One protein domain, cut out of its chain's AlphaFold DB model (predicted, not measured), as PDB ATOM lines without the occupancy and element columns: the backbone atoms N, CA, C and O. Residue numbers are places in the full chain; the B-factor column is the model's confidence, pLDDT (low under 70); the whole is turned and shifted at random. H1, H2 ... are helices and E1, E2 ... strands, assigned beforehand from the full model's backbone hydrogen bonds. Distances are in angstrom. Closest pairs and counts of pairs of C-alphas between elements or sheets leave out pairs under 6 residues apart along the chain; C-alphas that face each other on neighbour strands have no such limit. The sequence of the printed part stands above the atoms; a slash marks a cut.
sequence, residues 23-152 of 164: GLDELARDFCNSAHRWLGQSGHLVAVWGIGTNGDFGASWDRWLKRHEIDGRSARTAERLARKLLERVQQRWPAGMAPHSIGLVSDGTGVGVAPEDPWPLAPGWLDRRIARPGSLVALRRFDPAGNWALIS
ATOM      1  N   GLY A  23      -2.235  25.668  51.621       80.12
ATOM      2  CA  GLY A  23      -1.057  25.136  50.946       80.12
ATOM      3  C   GLY A  23      -1.391  24.069  49.903       80.12
ATOM      4  O   GLY A  23      -0.644  23.912  48.941       80.12
ATOM      5  N   LEU A  24      -2.508  23.347  50.051       83.12
ATOM      6  CA  LEU A  24      -2.966  22.376  49.055       83.12
ATOM      7  C   LEU A  24      -3.602  23.071  47.845       83.12
ATOM      8  O   LEU A  24      -3.349  22.643  46.723       83.12
ATOM      9  N   ASP A  25      -4.374  24.145  48.050       83.06
ATOM     10  CA  ASP A  25      -4.973  24.908  46.942       83.06
ATOM     11  C   ASP A  25      -3.916  25.658  46.116       83.06
ATOM     12  O   ASP A  25      -3.930  25.596  44.885       83.06
ATOM     13  N   GLU A  26      -2.954  26.316  46.770       87.50
ATOM     14  CA  GLU A  26      -1.831  26.961  46.076       87.50
ATOM     15  C   GLU A  26      -1.010  25.943  45.281       87.50
ATOM     16  O   GLU A  26      -0.729  26.151  44.099       87.50
ATOM     17  N   LEU A  27      -0.710  24.791  45.884       90.62
ATOM     18  CA  LEU A  27       0.029  23.730  45.212       90.62
ATOM     19  C   LEU A  27      -0.758  23.130  44.037       90.62
ATOM     20  O   LEU A  27      -0.178  22.895  42.976       90.62
ATOM     21  N   ALA A  28      -2.073  22.926  44.188       89.00
ATOM     22  CA  ALA A  28      -2.972  22.491  43.116       89.00
ATOM     23  C   ALA A  28      -2.997  23.489  41.952       89.00
ATOM     24  O   ALA A  28      -2.970  23.087  40.787       89.00
ATOM     25  N   ARG A  29      -3.005  24.790  42.253       90.00
ATOM     26  CA  ARG A  29      -2.971  25.870  41.262       90.00
ATOM     27  C   ARG A  29      -1.648  25.912  40.505       90.00
ATOM     28  O   ARG A  29      -1.661  25.951  39.275       90.00
ATOM     29  N   ASP A  30      -0.525  25.867  41.213       92.19
ATOM     30  CA  ASP A  30       0.812  25.851  40.610       92.19
ATOM     31  C   ASP A  30       1.000  24.638  39.704       92.19
ATOM     32  O   ASP A  30       1.523  24.742  38.589       92.19
ATOM     33  N   PHE A  31       0.526  23.484  40.167       91.69
ATOM     34  CA  PHE A  31       0.509  22.262  39.389       91.69
ATOM     35  C   PHE A  31      -0.319  22.404  38.111       91.69
ATOM     36  O   PHE A  31       0.212  22.128  37.038       91.69
ATOM     37  N   CYS A  32      -1.563  22.889  38.199       89.50
ATOM     38  CA  CYS A  32      -2.422  23.096  37.030       89.50
ATOM     39  C   CYS A  32      -1.770  24.051  36.021       89.50
ATOM     40  O   CYS A  32      -1.680  23.726  34.843       89.50
ATOM     41  N   ASN A  33      -1.196  25.166  36.482       90.50
ATOM     42  CA  ASN A  33      -0.474  26.107  35.621       90.50
ATOM     43  C   ASN A  33       0.703  25.446  34.883       90.50
ATOM     44  O   ASN A  33       0.929  25.705  33.697       90.50
ATOM     45  N   SER A  34       1.467  24.596  35.575       88.50
ATOM     46  CA  SER A  34       2.580  23.863  34.966       88.50
ATOM     47  C   SER A  34       2.093  22.782  33.998       88.50
ATOM     48  O   SER A  34       2.676  22.626  32.924       88.50
ATOM     49  N   ALA A  35       1.036  22.055  34.363       85.25
ATOM     50  CA  ALA A  35       0.423  21.021  33.540       85.25
ATOM     51  C   ALA A  35      -0.188  21.621  32.268       85.25
ATOM     52  O   ALA A  35       0.094  21.125  31.188       85.25
ATOM     53  N   HIS A  36      -0.913  22.740  32.359       86.25
ATOM     54  CA  HIS A  36      -1.515  23.431  31.216       86.25
ATOM     55  C   HIS A  36      -0.484  23.843  30.165       86.25
ATOM     56  O   HIS A  36      -0.645  23.553  28.981       86.25
ATOM     57  N   ARG A  37       0.616  24.476  30.597       83.50
ATOM     58  CA  ARG A  37       1.705  24.865  29.686       83.50
ATOM     59  C   ARG A  37       2.293  23.665  28.965       83.50
ATOM     60  O   ARG A  37       2.637  23.767  27.795       83.50
ATOM     61  N   TRP A  38       2.441  22.553  29.675       80.12
ATOM     62  CA  TRP A  38       2.974  21.337  29.091       80.12
ATOM     63  C   TRP A  38       1.970  20.665  28.144       80.12
ATOM     64  O   TRP A  38       2.351  20.367  27.020       80.12
ATOM     65  N   LEU A  39       0.702  20.510  28.538       79.00
ATOM     66  CA  LEU A  39      -0.377  19.965  27.702       79.00
ATOM     67  C   LEU A  39      -0.515  20.744  26.384       79.00
ATOM     68  O   LEU A  39      -0.587  20.148  25.314       79.00
ATOM     69  N   GLY A  40      -0.441  22.078  26.443       75.62
ATOM     70  CA  GLY A  40      -0.448  22.925  25.248       75.62
ATOM     71  C   GLY A  40       0.772  22.740  24.334       75.62
ATOM     72  O   GLY A  40       0.663  22.950  23.132       75.62
ATOM     73  N   GLN A  41       1.925  22.333  24.876       73.12
ATOM     74  CA  GLN A  41       3.148  22.062  24.103       73.12
ATOM     75  C   GLN A  41       3.174  20.646  23.522       73.12
ATOM     76  O   GLN A  41       3.724  20.437  22.445       73.12
ATOM     77  N   SER A  42       2.616  19.681  24.248       66.38
ATOM     78  CA  SER A  42       2.659  18.262  23.905       66.38
ATOM     79  C   SER A  42       1.463  17.806  23.065       66.38
ATOM     80  O   SER A  42       1.507  16.744  22.450       66.38
ATOM     81  N   GLY A  43       0.394  18.608  23.016       64.56
ATOM     82  CA  GLY A  43      -0.853  18.260  22.336       64.56
ATOM     83  C   GLY A  43      -1.695  17.235  23.100       64.56
ATOM     84  O   GLY A  43      -2.663  16.707  22.553       64.56
ATOM     85  N   HIS A  44      -1.347  16.928  24.354       68.06
ATOM     86  CA  HIS A  44      -2.153  16.049  25.200       68.06
ATOM     87  C   HIS A  44      -3.293  16.805  25.861       68.06
ATOM     88  O   HIS A  44      -3.222  18.003  26.117       68.06
ATOM     89  N   LEU A  45      -4.345  16.057  26.181       66.31
ATOM     90  CA  LEU A  45      -5.553  16.584  26.814       66.31
ATOM     91  C   LEU A  45      -5.632  16.246  28.303       66.31
ATOM     92  O   LEU A  45      -6.434  16.825  29.030       66.31
ATOM     93  N   VAL A  46      -4.846  15.267  28.752       70.44
ATOM     94  CA  VAL A  46      -4.923  14.744  30.110       70.44
ATOM     95  C   VAL A  46      -3.614  14.130  30.549       70.44
ATOM     96  O   VAL A  46      -2.819  13.619  29.760       70.44
ATOM     97  N   ALA A  47      -3.454  14.160  31.857       72.81
ATOM     98  CA  ALA A  47      -2.319  13.664  32.560       72.81
ATOM     99  C   ALA A  47      -2.669  12.836  33.780       72.81
ATOM    100  O   ALA A  47      -3.551  13.231  34.541       72.81
ATOM    101  N   VAL A  48      -1.937  11.740  33.984       75.00
ATOM    102  CA  VAL A  48      -2.035  10.900  35.173       75.00
ATOM    103  C   VAL A  48      -0.689  10.829  35.878       75.00
ATOM    104  O   VAL A  48       0.332  10.542  35.266       75.00
ATOM    105  N   TRP A  49      -0.681  11.034  37.188       82.12
ATOM    106  CA  TRP A  49       0.473  10.736  38.035       82.12
ATOM    107  C   TRP A  49       0.059   9.780  39.128       82.12
ATOM    108  O   TRP A  49      -1.092   9.804  39.550       82.12
ATOM    109  N   GLY A  50       0.979   8.967  39.627       79.19
ATOM    110  CA  GLY A  50       0.686   8.132  40.777       79.19
ATOM    111  C   GLY A  50       1.917   7.737  41.561       79.19
ATOM    112  O   GLY A  50       3.015   7.676  41.014       79.19
ATOM    113  N   ILE A  51       1.701   7.463  42.844       76.50
ATOM    114  CA  ILE A  51       2.655   6.769  43.711       76.50
ATOM    115  C   ILE A  51       2.156   5.332  43.839       76.50
ATOM    116  O   ILE A  51       0.981   5.139  44.145       76.50
ATOM    117  N   GLY A  52       3.012   4.358  43.529       67.75
ATOM    118  CA  GLY A  52       2.723   2.930  43.663       67.75
ATOM    119  C   GLY A  52       3.042   2.377  45.054       67.75
ATOM    120  O   GLY A  52       3.645   3.056  45.885       67.75
ATOM    121  N   THR A  53       2.723   1.101  45.263       64.44
ATOM    122  CA  THR A  53       2.923   0.343  46.517       64.44
ATOM    123  C   THR A  53       4.352   0.374  47.072       64.44
ATOM    124  O   THR A  53       4.535   0.262  48.281       64.44
ATOM    125  N   ASN A  54       5.361   0.571  46.218       65.56
ATOM    126  CA  ASN A  54       6.771   0.680  46.613       65.56
ATOM    127  C   ASN A  54       7.227   2.126  46.892       65.56
ATOM    128  O   ASN A  54       8.413   2.371  47.096       65.56
ATOM    129  N   GLY A  55       6.318   3.105  46.850       66.00
ATOM    130  CA  GLY A  55       6.658   4.530  46.878       66.00
ATOM    131  C   GLY A  55       7.138   5.075  45.527       66.00
ATOM    132  O   GLY A  55       7.493   6.251  45.421       66.00
ATOM    133  N   ASP A  56       7.123   4.246  44.480       66.75
ATOM    134  CA  ASP A  56       7.544   4.638  43.141       66.75
ATOM    135  C   ASP A  56       6.558   5.640  42.547       66.75
ATOM    136  O   ASP A  56       5.391   5.334  42.293       66.75
ATOM    137  N   PHE A  57       7.044   6.854  42.312       72.88
ATOM    138  CA  PHE A  57       6.301   7.884  41.606       72.88
ATOM    139  C   PHE A  57       6.499   7.741  40.098       72.88
ATOM    140  O   PHE A  57       7.634   7.678  39.614       72.88
ATOM    141  N   GLY A  58       5.408   7.803  39.345       67.62
ATOM    142  CA  GLY A  58       5.450   7.874  37.892       67.62
ATOM    143  C   GLY A  58       4.309   8.693  37.310       67.62
ATOM    144  O   GLY A  58       3.391   9.117  38.015       67.62
ATOM    145  N   ALA A  59       4.393   8.914  36.004       67.62
ATOM    146  CA  ALA A  59       3.384   9.602  35.220       67.62
ATOM    147  C   ALA A  59       2.992   8.743  34.011       67.62
ATOM    148  O   ALA A  59       3.850   8.098  33.406       67.62
ATOM    149  N   SER A  60       1.703   8.712  33.697       62.28
ATOM    150  CA  SER A  60       1.097   8.007  32.573       62.28
ATOM    151  C   SER A  60       0.115   8.952  31.895       62.28
ATOM    152  O   SER A  60      -0.520   9.790  32.528       62.28
ATOM    153  N   TRP A  61       0.011   8.851  30.585       64.12
ATOM    154  CA  TRP A  61      -0.783   9.746  29.752       64.12
ATOM    155  C   TRP A  61      -1.435   8.836  28.715       64.12
ATOM    156  O   TRP A  61      -0.821   7.846  28.316       64.12
ATOM    157  N   ASP A  62      -2.693   9.086  28.372       51.47
ATOM    158  CA  ASP A  62      -3.532   8.104  27.679       51.47
ATOM    159  C   ASP A  62      -2.860   7.454  26.442       51.47
ATOM    160  O   ASP A  62      -2.160   8.112  25.674       51.47
ATOM    161  N   ARG A  63      -3.072   6.135  26.329       42.41
ATOM    162  CA  ARG A  63      -2.621   5.059  25.413       42.41
ATOM    163  C   ARG A  63      -1.359   5.148  24.522       42.41
ATOM    164  O   ARG A  63      -0.960   4.081  24.057       42.41
ATOM    165  N   TRP A  64      -0.705   6.286  24.272       46.47
ATOM    166  CA  TRP A  64       0.246   6.413  23.146       46.47
ATOM    167  C   TRP A  64       1.532   7.220  23.376       46.47
ATOM    168  O   TRP A  64       2.183   7.544  22.387       46.47
ATOM    169  N   LEU A  65       1.963   7.501  24.612       42.47
ATOM    170  CA  LEU A  65       3.200   8.272  24.820       42.47
ATOM    171  C   LEU A  65       4.311   7.578  25.581       42.47
ATOM    172  O   LEU A  65       4.134   7.014  26.663       42.47
ATOM    173  N   LYS A  66       5.504   7.671  24.996       48.91
ATOM    174  CA  LYS A  66       6.734   7.097  25.523       48.91
ATOM    175  C   LYS A  66       7.465   8.154  26.347       48.91
ATOM    176  O   LYS A  66       7.485   9.332  26.013       48.91
ATOM    177  N   ARG A  67       8.165   7.716  27.399       48.25
ATOM    178  CA  ARG A  67       8.913   8.568  28.349       48.25
ATOM    179  C   ARG A  67       9.859   9.605  27.708       48.25
ATOM    180  O   ARG A  67      10.227  10.568  28.367       48.25
ATOM    181  N   HIS A  68      10.272   9.412  26.455       51.00
ATOM    182  CA  HIS A  68      11.170  10.316  25.730       51.00
ATOM    183  C   HIS A  68      10.484  11.540  25.104       51.00
ATOM    184  O   HIS A  68      11.166  12.505  24.788       51.00
ATOM    185  N   GLU A  69       9.159  11.545  24.965       51.66
ATOM    186  CA  GLU A  69       8.383  12.713  24.500       51.66
ATOM    187  C   GLU A  69       8.136  13.729  25.637       51.66
ATOM    188  O   GLU A  69       7.560  14.795  25.444       51.66
ATOM    189  N   ILE A  70       8.610  13.398  26.844       55.47
ATOM    190  CA  ILE A  70       8.471  14.162  28.091       55.47
ATOM    191  C   ILE A  70       9.618  15.177  28.255       55.47
ATOM    192  O   ILE A  70       9.685  15.897  29.254       55.47
ATOM    193  N   ASP A  71      10.563  15.262  27.315       58.56
ATOM    194  CA  ASP A  71      11.753  16.075  27.552       58.56
ATOM    195  C   ASP A  71      11.438  17.578  27.491       58.56
ATOM    196  O   ASP A  71      11.144  18.160  26.448       58.56
ATOM    197  N   GLY A  72      11.458  18.224  28.657       71.12
ATOM    198  CA  GLY A  72      11.152  19.639  28.770       71.12
ATOM    199  C   GLY A  72      11.116  20.135  30.210       71.12
ATOM    200  O   GLY A  72      10.760  19.424  31.152       71.12
ATOM    201  N   ARG A  73      11.472  21.410  30.402       79.69
ATOM    202  CA  ARG A  73      11.425  22.065  31.722       79.69
ATOM    203  C   ARG A  73      10.004  22.053  32.311       79.69
ATOM    204  O   ARG A  73       9.859  21.865  33.520       79.69
ATOM    205  N   SER A  74       8.979  22.232  31.474       76.62
ATOM    206  CA  SER A  74       7.569  22.267  31.889       76.62
ATOM    207  C   SER A  74       7.101  20.920  32.450       76.62
ATOM    208  O   SER A  74       6.506  20.886  33.525       76.62
ATOM    209  N   ALA A  75       7.455  19.814  31.785       78.25
ATOM    210  CA  ALA A  75       7.110  18.456  32.209       78.25
ATOM    211  C   ALA A  75       7.744  18.099  33.561       78.25
ATOM    212  O   ALA A  75       7.045  17.725  34.499       78.25
ATOM    213  N   ARG A  76       9.056  18.337  33.711       82.75
ATOM    214  CA  ARG A  76       9.778  18.121  34.982       82.75
ATOM    215  C   ARG A  76       9.199  18.946  36.134       82.75
ATOM    216  O   ARG A  76       9.164  18.499  37.280       82.75
ATOM    217  N   THR A  77       8.750  20.166  35.839       87.75
ATOM    218  CA  THR A  77       8.105  21.030  36.836       87.75
ATOM    219  C   THR A  77       6.746  20.467  37.253       87.75
ATOM    220  O   THR A  77       6.482  20.393  38.454       87.75
ATOM    221  N   ALA A  78       5.938  20.010  36.291       85.75
ATOM    222  CA  ALA A  78       4.638  19.397  36.546       85.75
ATOM    223  C   ALA A  78       4.769  18.095  37.353       85.75
ATOM    224  O   ALA A  78       4.080  17.942  38.356       85.75
ATOM    225  N   GLU A  79       5.710  17.212  37.008       86.06
ATOM    226  CA  GLU A  79       5.995  15.982  37.765       86.06
ATOM    227  C   GLU A  79       6.404  16.266  39.215       86.06
ATOM    228  O   GLU A  79       5.902  15.639  40.150       86.06
ATOM    229  N   ARG A  80       7.294  17.241  39.431       89.06
ATOM    230  CA  ARG A  80       7.713  17.638  40.781       89.06
ATOM    231  C   ARG A  80       6.535  18.158  41.608       89.06
ATOM    232  O   ARG A  80       6.457  17.865  42.798       89.06
ATOM    233  N   LEU A  81       5.651  18.947  41.002       91.81
ATOM    234  CA  LEU A  81       4.467  19.486  41.676       91.81
ATOM    235  C   LEU A  81       3.428  18.391  41.947       91.81
ATOM    236  O   LEU A  81       2.915  18.328  43.060       91.81
ATOM    237  N   ALA A  82       3.197  17.482  40.996       89.50
ATOM    238  CA  ALA A  82       2.337  16.314  41.172       89.50
ATOM    239  C   ALA A  82       2.793  15.435  42.342       89.50
ATOM    240  O   ALA A  82       1.974  15.024  43.160       89.50
ATOM    241  N   ARG A  83       4.104  15.190  42.467       88.62
ATOM    242  CA  ARG A  83       4.667  14.449  43.603       88.62
ATOM    243  C   ARG A  83       4.346  15.126  44.932       88.62
ATOM    244  O   ARG A  83       3.797  14.480  45.815       88.62
ATOM    245  N   LYS A  84       4.621  16.431  45.047       90.50
ATOM    246  CA  LYS A  84       4.311  17.202  46.262       90.50
ATOM    247  C   LYS A  84       2.819  17.167  46.594       90.50
ATOM    248  O   LYS A  84       2.461  17.076  47.762       90.50
ATOM    249  N   LEU A  85       1.953  17.248  45.581       89.50
ATOM    250  CA  LEU A  85       0.507  17.132  45.759       89.50
ATOM    251  C   LEU A  85       0.130  15.763  46.310       89.50
ATOM    252  O   LEU A  85      -0.591  15.704  47.295       89.50
ATOM    253  N   LEU A  86       0.632  14.680  45.714       86.38
ATOM    254  CA  LEU A  86       0.365  13.321  46.186       86.38
ATOM    255  C   LEU A  86       0.862  13.104  47.616       86.38
ATOM    256  O   LEU A  86       0.124  12.547  48.419       86.38
ATOM    257  N   GLU A  87       2.055  13.590  47.959       85.88
ATOM    258  CA  GLU A  87       2.592  13.540  49.325       85.88
ATOM    259  C   GLU A  87       1.693  14.306  50.309       85.88
ATOM    260  O   GLU A  87       1.313  13.779  51.354       85.88
ATOM    261  N   ARG A  88       1.301  15.539  49.958       86.06
ATOM    262  CA  ARG A  88       0.410  16.381  50.771       86.06
ATOM    263  C   ARG A  88      -0.950  15.722  50.965       86.06
ATOM    264  O   ARG A  88      -1.491  15.747  52.064       86.06
ATOM    265  N   VAL A  89      -1.482  15.131  49.899       83.94
ATOM    266  CA  VAL A  89      -2.732  14.376  49.884       83.94
ATOM    267  C   VAL A  89      -2.589  13.168  50.809       83.94
ATOM    268  O   VAL A  89      -3.367  13.071  51.751       83.94
ATOM    269  N   GLN A  90      -1.567  12.319  50.655       80.25
ATOM    270  CA  GLN A  90      -1.320  11.152  51.523       80.25
ATOM    271  C   GLN A  90      -1.258  11.508  53.014       80.25
ATOM    272  O   GLN A  90      -1.842  10.804  53.836       80.25
ATOM    273  N   GLN A  91      -0.622  12.629  53.368       82.06
ATOM    274  CA  GLN A  91      -0.532  13.119  54.751       82.06
ATOM    275  C   GLN A  91      -1.891  13.473  55.383       82.06
ATOM    276  O   GLN A  91      -1.962  13.697  56.590       82.06
ATOM    277  N   ARG A  92      -2.974  13.543  54.598       79.00
ATOM    278  CA  ARG A  92      -4.332  13.809  55.100       79.00
ATOM    279  C   ARG A  92      -5.025  12.574  55.653       79.00
ATOM    280  O   ARG A  92      -5.996  12.725  56.394       79.00
ATOM    281  N   TRP A  93      -4.572  11.375  55.299       74.06
ATOM    282  CA  TRP A  93      -5.141  10.165  55.872       74.06
ATOM    283  C   TRP A  93      -4.651   9.982  57.311       74.06
ATOM    284  O   TRP A  93      -3.482  10.248  57.602       74.06
ATOM    285  N   PRO A  94      -5.510   9.485  58.218       75.25
ATOM    286  CA  PRO A  94      -5.060   9.007  59.517       75.25
ATOM    287  C   PRO A  94      -3.922   7.991  59.368       75.25
ATOM    288  O   PRO A  94      -3.841   7.274  58.365       75.25
ATOM    289  N   ALA A  95      -3.054   7.906  60.377       74.31
ATOM    290  CA  ALA A  95      -1.929   6.977  60.368       74.31
ATOM    291  C   ALA A  95      -2.398   5.544  60.039       74.31
ATOM    292  O   ALA A  95      -3.312   5.019  60.672       74.31
ATOM    293  N   GLY A  96      -1.789   4.935  59.017       72.38
ATOM    294  CA  GLY A  96      -2.125   3.584  58.552       72.38
ATOM    295  C   GLY A  96      -3.397   3.462  57.704       72.38
ATOM    296  O   GLY A  96      -3.726   2.355  57.295       72.38
ATOM    297  N   MET A  97      -4.106   4.559  57.420       74.06
ATOM    298  CA  MET A  97      -5.313   4.554  56.576       74.06
ATOM    299  C   MET A  97      -5.077   5.072  55.156       74.06
ATOM    300  O   MET A  97      -5.999   5.039  54.340       74.06
ATOM    301  N   ALA A  98      -3.875   5.570  54.857       73.06
ATOM    302  CA  ALA A  98      -3.539   6.025  53.515       73.06
ATOM    303  C   ALA A  98      -3.563   4.837  52.540       73.06
ATOM    304  O   ALA A  98      -2.980   3.793  52.847       73.06
ATOM    305  N   PRO A  99      -4.218   4.964  51.375       72.06
ATOM    306  CA  PRO A  99      -4.172   3.927  50.353       72.06
ATOM    307  C   PRO A  99      -2.733   3.730  49.860       72.06
ATOM    308  O   PRO A  99      -1.955   4.685  49.782       72.06
ATOM    309  N   HIS A 100      -2.397   2.488  49.508       70.62
ATOM    310  CA  HIS A 100      -1.051   2.132  49.060       70.62
ATOM    311  C   HIS A 100      -0.670   2.819  47.749       70.62
ATOM    312  O   HIS A 100       0.492   3.183  47.579       70.62
ATOM    313  N   SER A 101      -1.651   3.052  46.874       75.44
ATOM    314  CA  SER A 101      -1.464   3.864  45.677       75.44
ATOM    315  C   SER A 101      -2.543   4.939  45.519       75.44
ATOM    316  O   SER A 101      -3.732   4.719  45.769       75.44
ATOM    317  N   ILE A 102      -2.128   6.119  45.055       79.69
ATOM    318  CA  ILE A 102      -3.005   7.265  44.762       79.69
ATOM    319  C   ILE A 102      -2.644   7.822  43.395       79.69
ATOM    320  O   ILE A 102      -1.461   7.960  43.081       79.69
ATOM    321  N   GLY A 103      -3.663   8.143  42.601       84.81
ATOM    322  CA  GLY A 103      -3.538   8.791  41.305       84.81
ATOM    323  C   GLY A 103      -3.991  10.246  41.329       84.81
ATOM    324  O   GLY A 103      -4.967  10.576  42.000       84.81
ATOM    325  N   LEU A 104      -3.320  11.095  40.557       86.81
ATOM    326  CA  LEU A 104      -3.774  12.428  40.171       86.81
ATOM    327  C   LEU A 104      -4.173  12.424  38.702       86.81
ATOM    328  O   LEU A 104      -3.432  11.882  37.891       86.81
ATOM    329  N   VAL A 105      -5.277  13.088  38.365       86.06
ATOM    330  CA  VAL A 105      -5.699  13.396  36.992       86.06
ATOM    331  C   VAL A 105      -5.747  14.903  36.814       86.06
ATOM    332  O   VAL A 105      -6.295  15.585  37.677       86.06
ATOM    333  N   SER A 106      -5.223  15.430  35.707       86.75
ATOM    334  CA  SER A 106      -5.338  16.856  35.374       86.75
ATOM    335  C   SER A 106      -5.516  17.098  33.879       86.75
ATOM    336  O   SER A 106      -4.925  16.393  33.064       86.75
ATOM    337  N   ASP A 107      -6.287  18.134  33.546       82.12
ATOM    338  CA  ASP A 107      -6.422  18.730  32.208       82.12
ATOM    339  C   ASP A 107      -5.705  20.097  32.100       82.12
ATOM    340  O   ASP A 107      -5.852  20.824  31.120       82.12
ATOM    341  N   GLY A 108      -4.938  20.476  33.129       82.56
ATOM    342  CA  GLY A 108      -4.271  21.775  33.230       82.56
ATOM    343  C   GLY A 108      -5.130  22.901  33.813       82.56
ATOM    344  O   GLY A 108      -4.596  23.941  34.184       82.56
ATOM    345  N   THR A 109      -6.436  22.712  33.968       84.38
ATOM    346  CA  THR A 109      -7.330  23.681  34.628       84.38
ATOM    347  C   THR A 109      -7.761  23.199  36.010       84.38
ATOM    348  O   THR A 109      -7.803  23.997  36.957       84.38
ATOM    349  N   GLY A 110      -7.994  21.889  36.129       84.69
ATOM    350  CA  GLY A 110      -8.382  21.193  37.343       84.69
ATOM    351  C   GLY A 110      -7.486  20.012  37.669       84.69
ATOM    352  O   GLY A 110      -6.634  19.580  36.885       84.69
ATOM    353  N   VAL A 111      -7.688  19.488  38.873       86.69
ATOM    354  CA  VAL A 111      -6.990  18.302  39.350       86.69
ATOM    355  C   VAL A 111      -7.902  17.471  40.241       86.69
ATOM    356  O   VAL A 111      -8.519  17.977  41.182       86.69
ATOM    357  N   GLY A 112      -7.963  16.180  39.941       85.31
ATOM    358  CA  GLY A 112      -8.701  15.176  40.693       85.31
ATOM    359  C   GLY A 112      -7.764  14.123  41.262       85.31
ATOM    360  O   GLY A 112      -6.744  13.800  40.659       85.31
ATOM    361  N   VAL A 113      -8.123  13.583  42.418       84.81
ATOM    362  CA  VAL A 113      -7.445  12.466  43.073       84.81
ATOM    363  C   VAL A 113      -8.324  11.231  42.959       84.81
ATOM    364  O   VAL A 113      -9.529  11.313  43.189       84.81
ATOM    365  N   ALA A 114      -7.739  10.079  42.646       80.56
ATOM    366  CA  ALA A 114      -8.446   8.803  42.658       80.56
ATOM    367  C   ALA A 114      -7.606   7.674  43.273       80.56
ATOM    368  O   ALA A 114      -6.375   7.712  43.210       80.56
ATOM    369  N   PRO A 115      -8.259   6.651  43.847       73.56
ATOM    370  CA  PRO A 115      -7.579   5.503  44.429       73.56
ATOM    371  C   PRO A 115      -7.024   4.519  43.378       73.56
ATOM    372  O   PRO A 115      -7.268   4.620  42.170       73.56
ATOM    373  N   GLU A 116      -6.298   3.530  43.892       72.31
ATOM    374  CA  GLU A 116      -5.582   2.432  43.225       72.31
ATOM    375  C   GLU A 116      -6.403   1.449  42.372       72.31
ATOM    376  O   GLU A 116      -5.858   0.438  41.981       72.31
ATOM    377  N   ASP A 117      -7.682   1.622  42.054       65.00
ATOM    378  CA  ASP A 117      -8.397   0.546  41.327       65.00
ATOM    379  C   ASP A 117      -8.466   0.741  39.791       65.00
ATOM    380  O   ASP A 117      -9.455   1.330  39.330       65.00
ATOM    381  N   PRO A 118      -7.507   0.266  38.954       66.81
ATOM    382  CA  PRO A 118      -6.187  -0.351  39.220       66.81
ATOM    383  C   PRO A 118      -5.074   0.694  39.499       66.81
ATOM    384  O   PRO A 118      -5.379   1.864  39.729       66.81
ATOM    385  N   TRP A 119      -3.787   0.310  39.557       73.69
ATOM    386  CA  TRP A 119      -2.691   1.282  39.749       73.69
ATOM    387  C   TRP A 119      -2.880   2.457  38.769       73.69
ATOM    388  O   TRP A 119      -3.086   2.202  37.586       73.69
ATOM    389  N   PRO A 120      -2.816   3.726  39.215       73.38
ATOM    390  CA  PRO A 120      -2.902   4.912  38.360       73.38
ATOM    391  C   PRO A 120      -2.121   4.889  37.042       73.38
ATOM    392  O   PRO A 120      -2.519   5.536  36.081       73.38
ATOM    393  N   LEU A 121      -1.019   4.141  36.976       74.69
ATOM    394  CA  LEU A 121      -0.195   4.030  35.772       74.69
ATOM    395  C   LEU A 121      -0.487   2.766  34.951       74.69
ATOM    396  O   LEU A 121       0.098   2.577  33.886       74.69
ATOM    397  N   ALA A 122      -1.386   1.904  35.423       75.56
ATOM    398  CA  ALA A 122      -1.816   0.722  34.702       75.56
ATOM    399  C   ALA A 122      -2.650   1.108  33.464       75.56
ATOM    400  O   ALA A 122      -3.474   2.029  33.527       75.56
ATOM    401  N   PRO A 123      -2.500   0.378  32.344       73.62
ATOM    402  CA  PRO A 123      -3.341   0.567  31.169       73.62
ATOM    403  C   PRO A 123      -4.836   0.508  31.507       73.62
ATOM    404  O   PRO A 123      -5.289  -0.369  32.244       73.62
ATOM    405  N   GLY A 124      -5.613   1.441  30.951       74.44
ATOM    406  CA  GLY A 124      -7.062   1.520  31.162       74.44
ATOM    407  C   GLY A 124      -7.489   2.056  32.532       74.44
ATOM    408  O   GLY A 124      -8.683   2.066  32.828       74.44
ATOM    409  N   TRP A 125      -6.557   2.513  33.379       78.31
ATOM    410  CA  TRP A 125      -6.920   3.186  34.627       78.31
ATOM    411  C   TRP A 125      -7.765   4.431  34.369       78.31
ATOM    412  O   TRP A 125      -8.835   4.593  34.952       78.31
ATOM    413  N   LEU A 126      -7.308   5.280  33.449       75.50
ATOM    414  CA  LEU A 126      -7.992   6.519  33.106       75.50
ATOM    415  C   LEU A 126      -9.392   6.253  32.534       75.50
ATOM    416  O   LEU A 126     -10.360   6.854  32.995       75.50
ATOM    417  N   ASP A 127      -9.514   5.276  31.630       77.19
ATOM    418  CA  ASP A 127     -10.795   4.823  31.070       77.19
ATOM    419  C   ASP A 127     -11.787   4.407  32.166       77.19
ATOM    420  O   ASP A 127     -12.966   4.762  32.133       77.19
ATOM    421  N   ARG A 128     -11.312   3.691  33.194       76.81
ATOM    422  CA  ARG A 128     -12.144   3.286  34.338       76.81
ATOM    423  C   ARG A 128     -12.595   4.476  35.181       76.81
ATOM    424  O   ARG A 128     -13.707   4.444  35.709       76.81
ATOM    425  N   ARG A 129     -11.768   5.520  35.301       77.81
ATOM    426  CA  ARG A 129     -12.127   6.760  36.011       77.81
ATOM    427  C   ARG A 129     -13.150   7.583  35.242       77.81
ATOM    428  O   ARG A 129     -14.088   8.076  35.858       77.81
ATOM    429  N   ILE A 130     -13.039   7.633  33.916       73.88
ATOM    430  CA  ILE A 130     -14.067   8.220  33.044       73.88
ATOM    431  C   ILE A 130     -15.384   7.449  33.183       73.88
ATOM    432  O   ILE A 130     -16.441   8.051  33.349       73.88
ATOM    433  N   ALA A 131     -15.331   6.114  33.169       75.44
ATOM    434  CA  ALA A 131     -16.520   5.272  33.288       75.44
ATOM    435  C   ALA A 131     -17.183   5.338  34.679       75.44
ATOM    436  O   ALA A 131     -18.364   5.018  34.813       75.44
ATOM    437  N   ARG A 132     -16.438   5.727  35.727       72.12
ATOM    438  CA  ARG A 132     -16.929   5.858  37.111       72.12
ATOM    439  C   ARG A 132     -16.443   7.161  37.768       72.12
ATOM    440  O   ARG A 132     -15.632   7.103  38.705       72.12
ATOM    441  N   PRO A 133     -16.970   8.329  37.350       66.56
ATOM    442  CA  PRO A 133     -16.486   9.632  37.813       66.56
ATOM    443  C   PRO A 133     -16.620   9.838  39.324       66.56
ATOM    444  O   PRO A 133     -15.775  10.482  39.929       66.56
ATOM    445  N   GLY A 134     -17.622   9.221  39.967       64.94
ATOM    446  CA  GLY A 134     -17.844   9.319  41.419       64.94
ATOM    447  C   GLY A 134     -16.735   8.722  42.298       64.94
ATOM    448  O   GLY A 134     -16.798   8.847  43.514       64.94
ATOM    449  N   SER A 135     -15.726   8.073  41.704       69.38
ATOM    450  CA  SER A 135     -14.528   7.590  42.410       69.38
ATOM    451  C   SER A 135     -13.379   8.609  42.454       69.38
ATOM    452  O   SER A 135     -12.338   8.329  43.050       69.38
ATOM    453  N   LEU A 136     -13.557   9.771  41.818       73.94
ATOM    454  CA  LEU A 136     -12.614  10.881  41.820       73.94
ATOM    455  C   LEU A 136     -13.048  11.949  42.817       73.94
ATOM    456  O   LEU A 136     -14.223  12.285  42.938       73.94
ATOM    457  N   VAL A 137     -12.061  12.533  43.477       77.50
ATOM    458  CA  VAL A 137     -12.237  13.649  44.394       77.50
ATOM    459  C   VAL A 137     -11.515  14.857  43.817       77.50
ATOM    460  O   VAL A 137     -10.291  14.845  43.678       77.50
ATOM    461  N   ALA A 138     -12.260  15.897  43.448       76.81
ATOM    462  CA  ALA A 138     -11.679  17.106  42.876       76.81
ATOM    463  C   ALA A 138     -10.961  17.924  43.962       76.81
ATOM    464  O   ALA A 138     -11.579  18.368  44.928       76.81
ATOM    465  N   LEU A 139      -9.657  18.151  43.781       78.69
ATOM    466  CA  LEU A 139      -8.903  19.150  44.549       78.69
ATOM    467  C   LEU A 139      -9.108  20.548  43.963       78.69
ATOM    468  O   LEU A 139      -9.154  21.533  44.690       78.69
ATOM    469  N   ARG A 140      -9.254  20.622  42.637       81.81
ATOM    470  CA  ARG A 140      -9.569  21.835  41.885       81.81
ATOM    471  C   ARG A 140     -10.500  21.476  40.733       81.81
ATOM    472  O   ARG A 140     -10.311  20.441  40.095       81.81
ATOM    473  N   ARG A 141     -11.492  22.331  40.470       76.75
ATOM    474  CA  ARG A 141     -12.491  22.120  39.409       76.75
ATOM    475  C   ARG A 141     -11.827  22.067  38.029       76.75
ATOM    476  O   ARG A 141     -10.968  22.896  37.747       76.75
ATOM    477  N   PHE A 142     -12.241  21.098  37.215       75.56
ATOM    478  CA  PHE A 142     -11.863  20.990  35.804       75.56
ATOM    479  C   PHE A 142     -12.655  21.994  34.961       75.56
ATOM    480  O   PHE A 142     -13.644  22.565  35.434       75.56
ATOM    481  N   ASP A 143     -12.227  22.205  33.718       70.94
ATOM    482  CA  ASP A 143     -12.920  23.083  32.781       70.94
ATOM    483  C   ASP A 143     -14.340  22.540  32.523       70.94
ATOM    484  O   ASP A 143     -14.487  21.392  32.086       70.94
ATOM    485  N   PRO A 144     -15.404  23.328  32.776       64.88
ATOM    486  CA  PRO A 144     -16.779  22.909  32.519       64.88
ATOM    487  C   PRO A 144     -17.101  22.695  31.030       64.88
ATOM    488  O   PRO A 144     -18.099  22.044  30.730       64.88
ATOM    489  N   ALA A 145     -16.291  23.219  30.106       66.62
ATOM    490  CA  ALA A 145     -16.394  22.960  28.669       66.62
ATOM    491  C   ALA A 145     -15.464  21.825  28.193       66.62
ATOM    492  O   ALA A 145     -15.544  21.408  27.037       66.62
ATOM    493  N   GLY A 146     -14.580  21.323  29.061       61.59
ATOM    494  CA  GLY A 146     -13.628  20.263  28.738       61.59
ATOM    495  C   GLY A 146     -14.228  18.857  28.828       61.59
ATOM    496  O   GLY A 146     -15.232  18.622  29.499       61.59
ATOM    497  N   ASN A 147     -13.551  17.870  28.228       55.00
ATOM    498  CA  ASN A 147     -13.932  16.444  28.289       55.00
ATOM    499  C   ASN A 147     -14.042  15.894  29.731       55.00
ATOM    500  O   ASN A 147     -14.641  14.845  29.960       55.00
ATOM    501  N   TRP A 148     -13.486  16.617  30.704       61.00
ATOM    502  CA  TRP A 148     -13.463  16.278  32.126       61.00
ATOM    503  C   TRP A 148     -14.497  17.044  32.966       61.00
ATOM    504  O   TRP A 148     -14.590  16.833  34.177       61.00
ATOM    505  N   ALA A 149     -15.354  17.857  32.337       55.84
ATOM    506  CA  ALA A 149     -16.479  18.541  32.981       55.84
ATOM    507  C   ALA A 149     -17.420  17.581  33.736       55.84
ATOM    508  O   ALA A 149     -18.020  17.956  34.747       55.84
ATOM    509  N   LEU A 150     -17.505  16.319  33.293       48.88
ATOM    510  CA  LEU A 150     -18.288  15.256  33.931       48.88
ATOM    511  C   LEU A 150     -17.720  14.804  35.289       48.88
ATOM    512  O   LEU A 150     -18.483  14.322  36.120       48.88
ATOM    513  N   ILE A 151     -16.419  14.997  35.550       53.03
ATOM    514  CA  ILE A 151     -15.827  14.793  36.888       53.03
ATOM    515  C   ILE A 151     -16.165  15.969  37.816       53.03
ATOM    516  O   ILE A 151     -16.239  15.809  39.030       53.03
ATOM    517  N   SER A 152     -16.407  17.159  37.256       42.81
ATOM    518  CA  SER A 152     -16.656  18.395  38.017       42.81
ATOM    519  C   SER A 152     -17.997  18.421  38.750       42.81
ATOM    520  O   SER A 152     -18.265  19.359  39.501       42.81
TER     521      SER A 152
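This is residues 23 to 152 of the 164 residues of an uncharacterized protein of Sphingomonas sp. XS-10 (UniProt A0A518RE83). Look first for one five-stranded, strongly twisted sheet, E2 - E1 - E3 - E4 - E5, with two long helices, H1 and H3, side by side over one face and running opposite ways. Short H4 only grazes the sheet, H2 sits far from the middle, and residues 91 to 97 stick out as a loop. The printed part has 130 residues, with four named helices and five named strands in the order H1 E1 E2 H2 H3 E3 E4 H4 E5; the sheet is antiparallel throughout and the class is mixed, helices and strands. The whole is compact, with a radius of gyration of the C-alphas of 13.4 A and spans of 39 by 31 by 29 A.

Begin in the sheet at E1, residues 47 to 51, which runs 14.0 A from C-alpha 47 at (-2.319, 13.664, 32.560). Beside it find E2, residues 57 to 60, and E3, residues 102 to 106, 13.6 A long. E4, residues 111 to 115, is 13.8 A long, and E5, residues 137 to 140, ends at C-alpha 140, (-9.569, 21.835, 41.885). H1, residues 23 to 42, runs 28.1 A from C-alpha 23 at (-1.057, 25.136, 50.946). H3, residues 73 to 90, runs 26.0 A; H2 is residues 67 to 70 and H4 residues 125 to 131.

The sheet is only just strongly twisted, its C-alphas lying up to 4.4 A off the best plane. Look between E1 and E3 for N 49 and O 104 at 3.0 A, and in the hairpin of E1 and E2 for N 50 and O 58 at 2.9 A. In the hairpin of E3 and E4, N 103 and O 114 are 2.8 A apart; between E4 and edge strand E5, N 113 and O 137 are 2.8 A apart. E2, H2 H3 and E3 form a split strand-helix-strand unit, two strands running the same way with E1 between them, and its crossover is left-handed. H3 is over E1 and E3 at a height of 8.5 A over the sheet, slantwise to the strands at 44 degrees to E1 on the local plane; its closest C-alphas to E1 are those of Ala 82 and Trp 49, 6.7 A apart. On the same face, H1 is over E5 at a height of 5.2 A, across the strands at 75 degrees to E5 on the local plane, which is fitted to just 6 C-alphas of the sheet. H1 and H3 touch, closest at the C-alphas of Ser 34 and Ala 78, 5.2 A, opposite ways at a shallow tilt of 33 degrees, only just short of steep. H4 grazes the sheet with residues 125 to 129. H2 is not on the sheet. Every O i to N i+4 pair is within hydrogen-bond range in H1, H3 and H4; H2 is too short for such a pair.

The two C-alphas farthest apart, of Gly 43 and Ala 95, are 39.7 A apart. The printed part has no cut, and the H3 to E3 link, 11 residues, is long. Mean pLDDT of the printed part is 74.5; among the residues under 70 are 58 to 71 and 144 to 152.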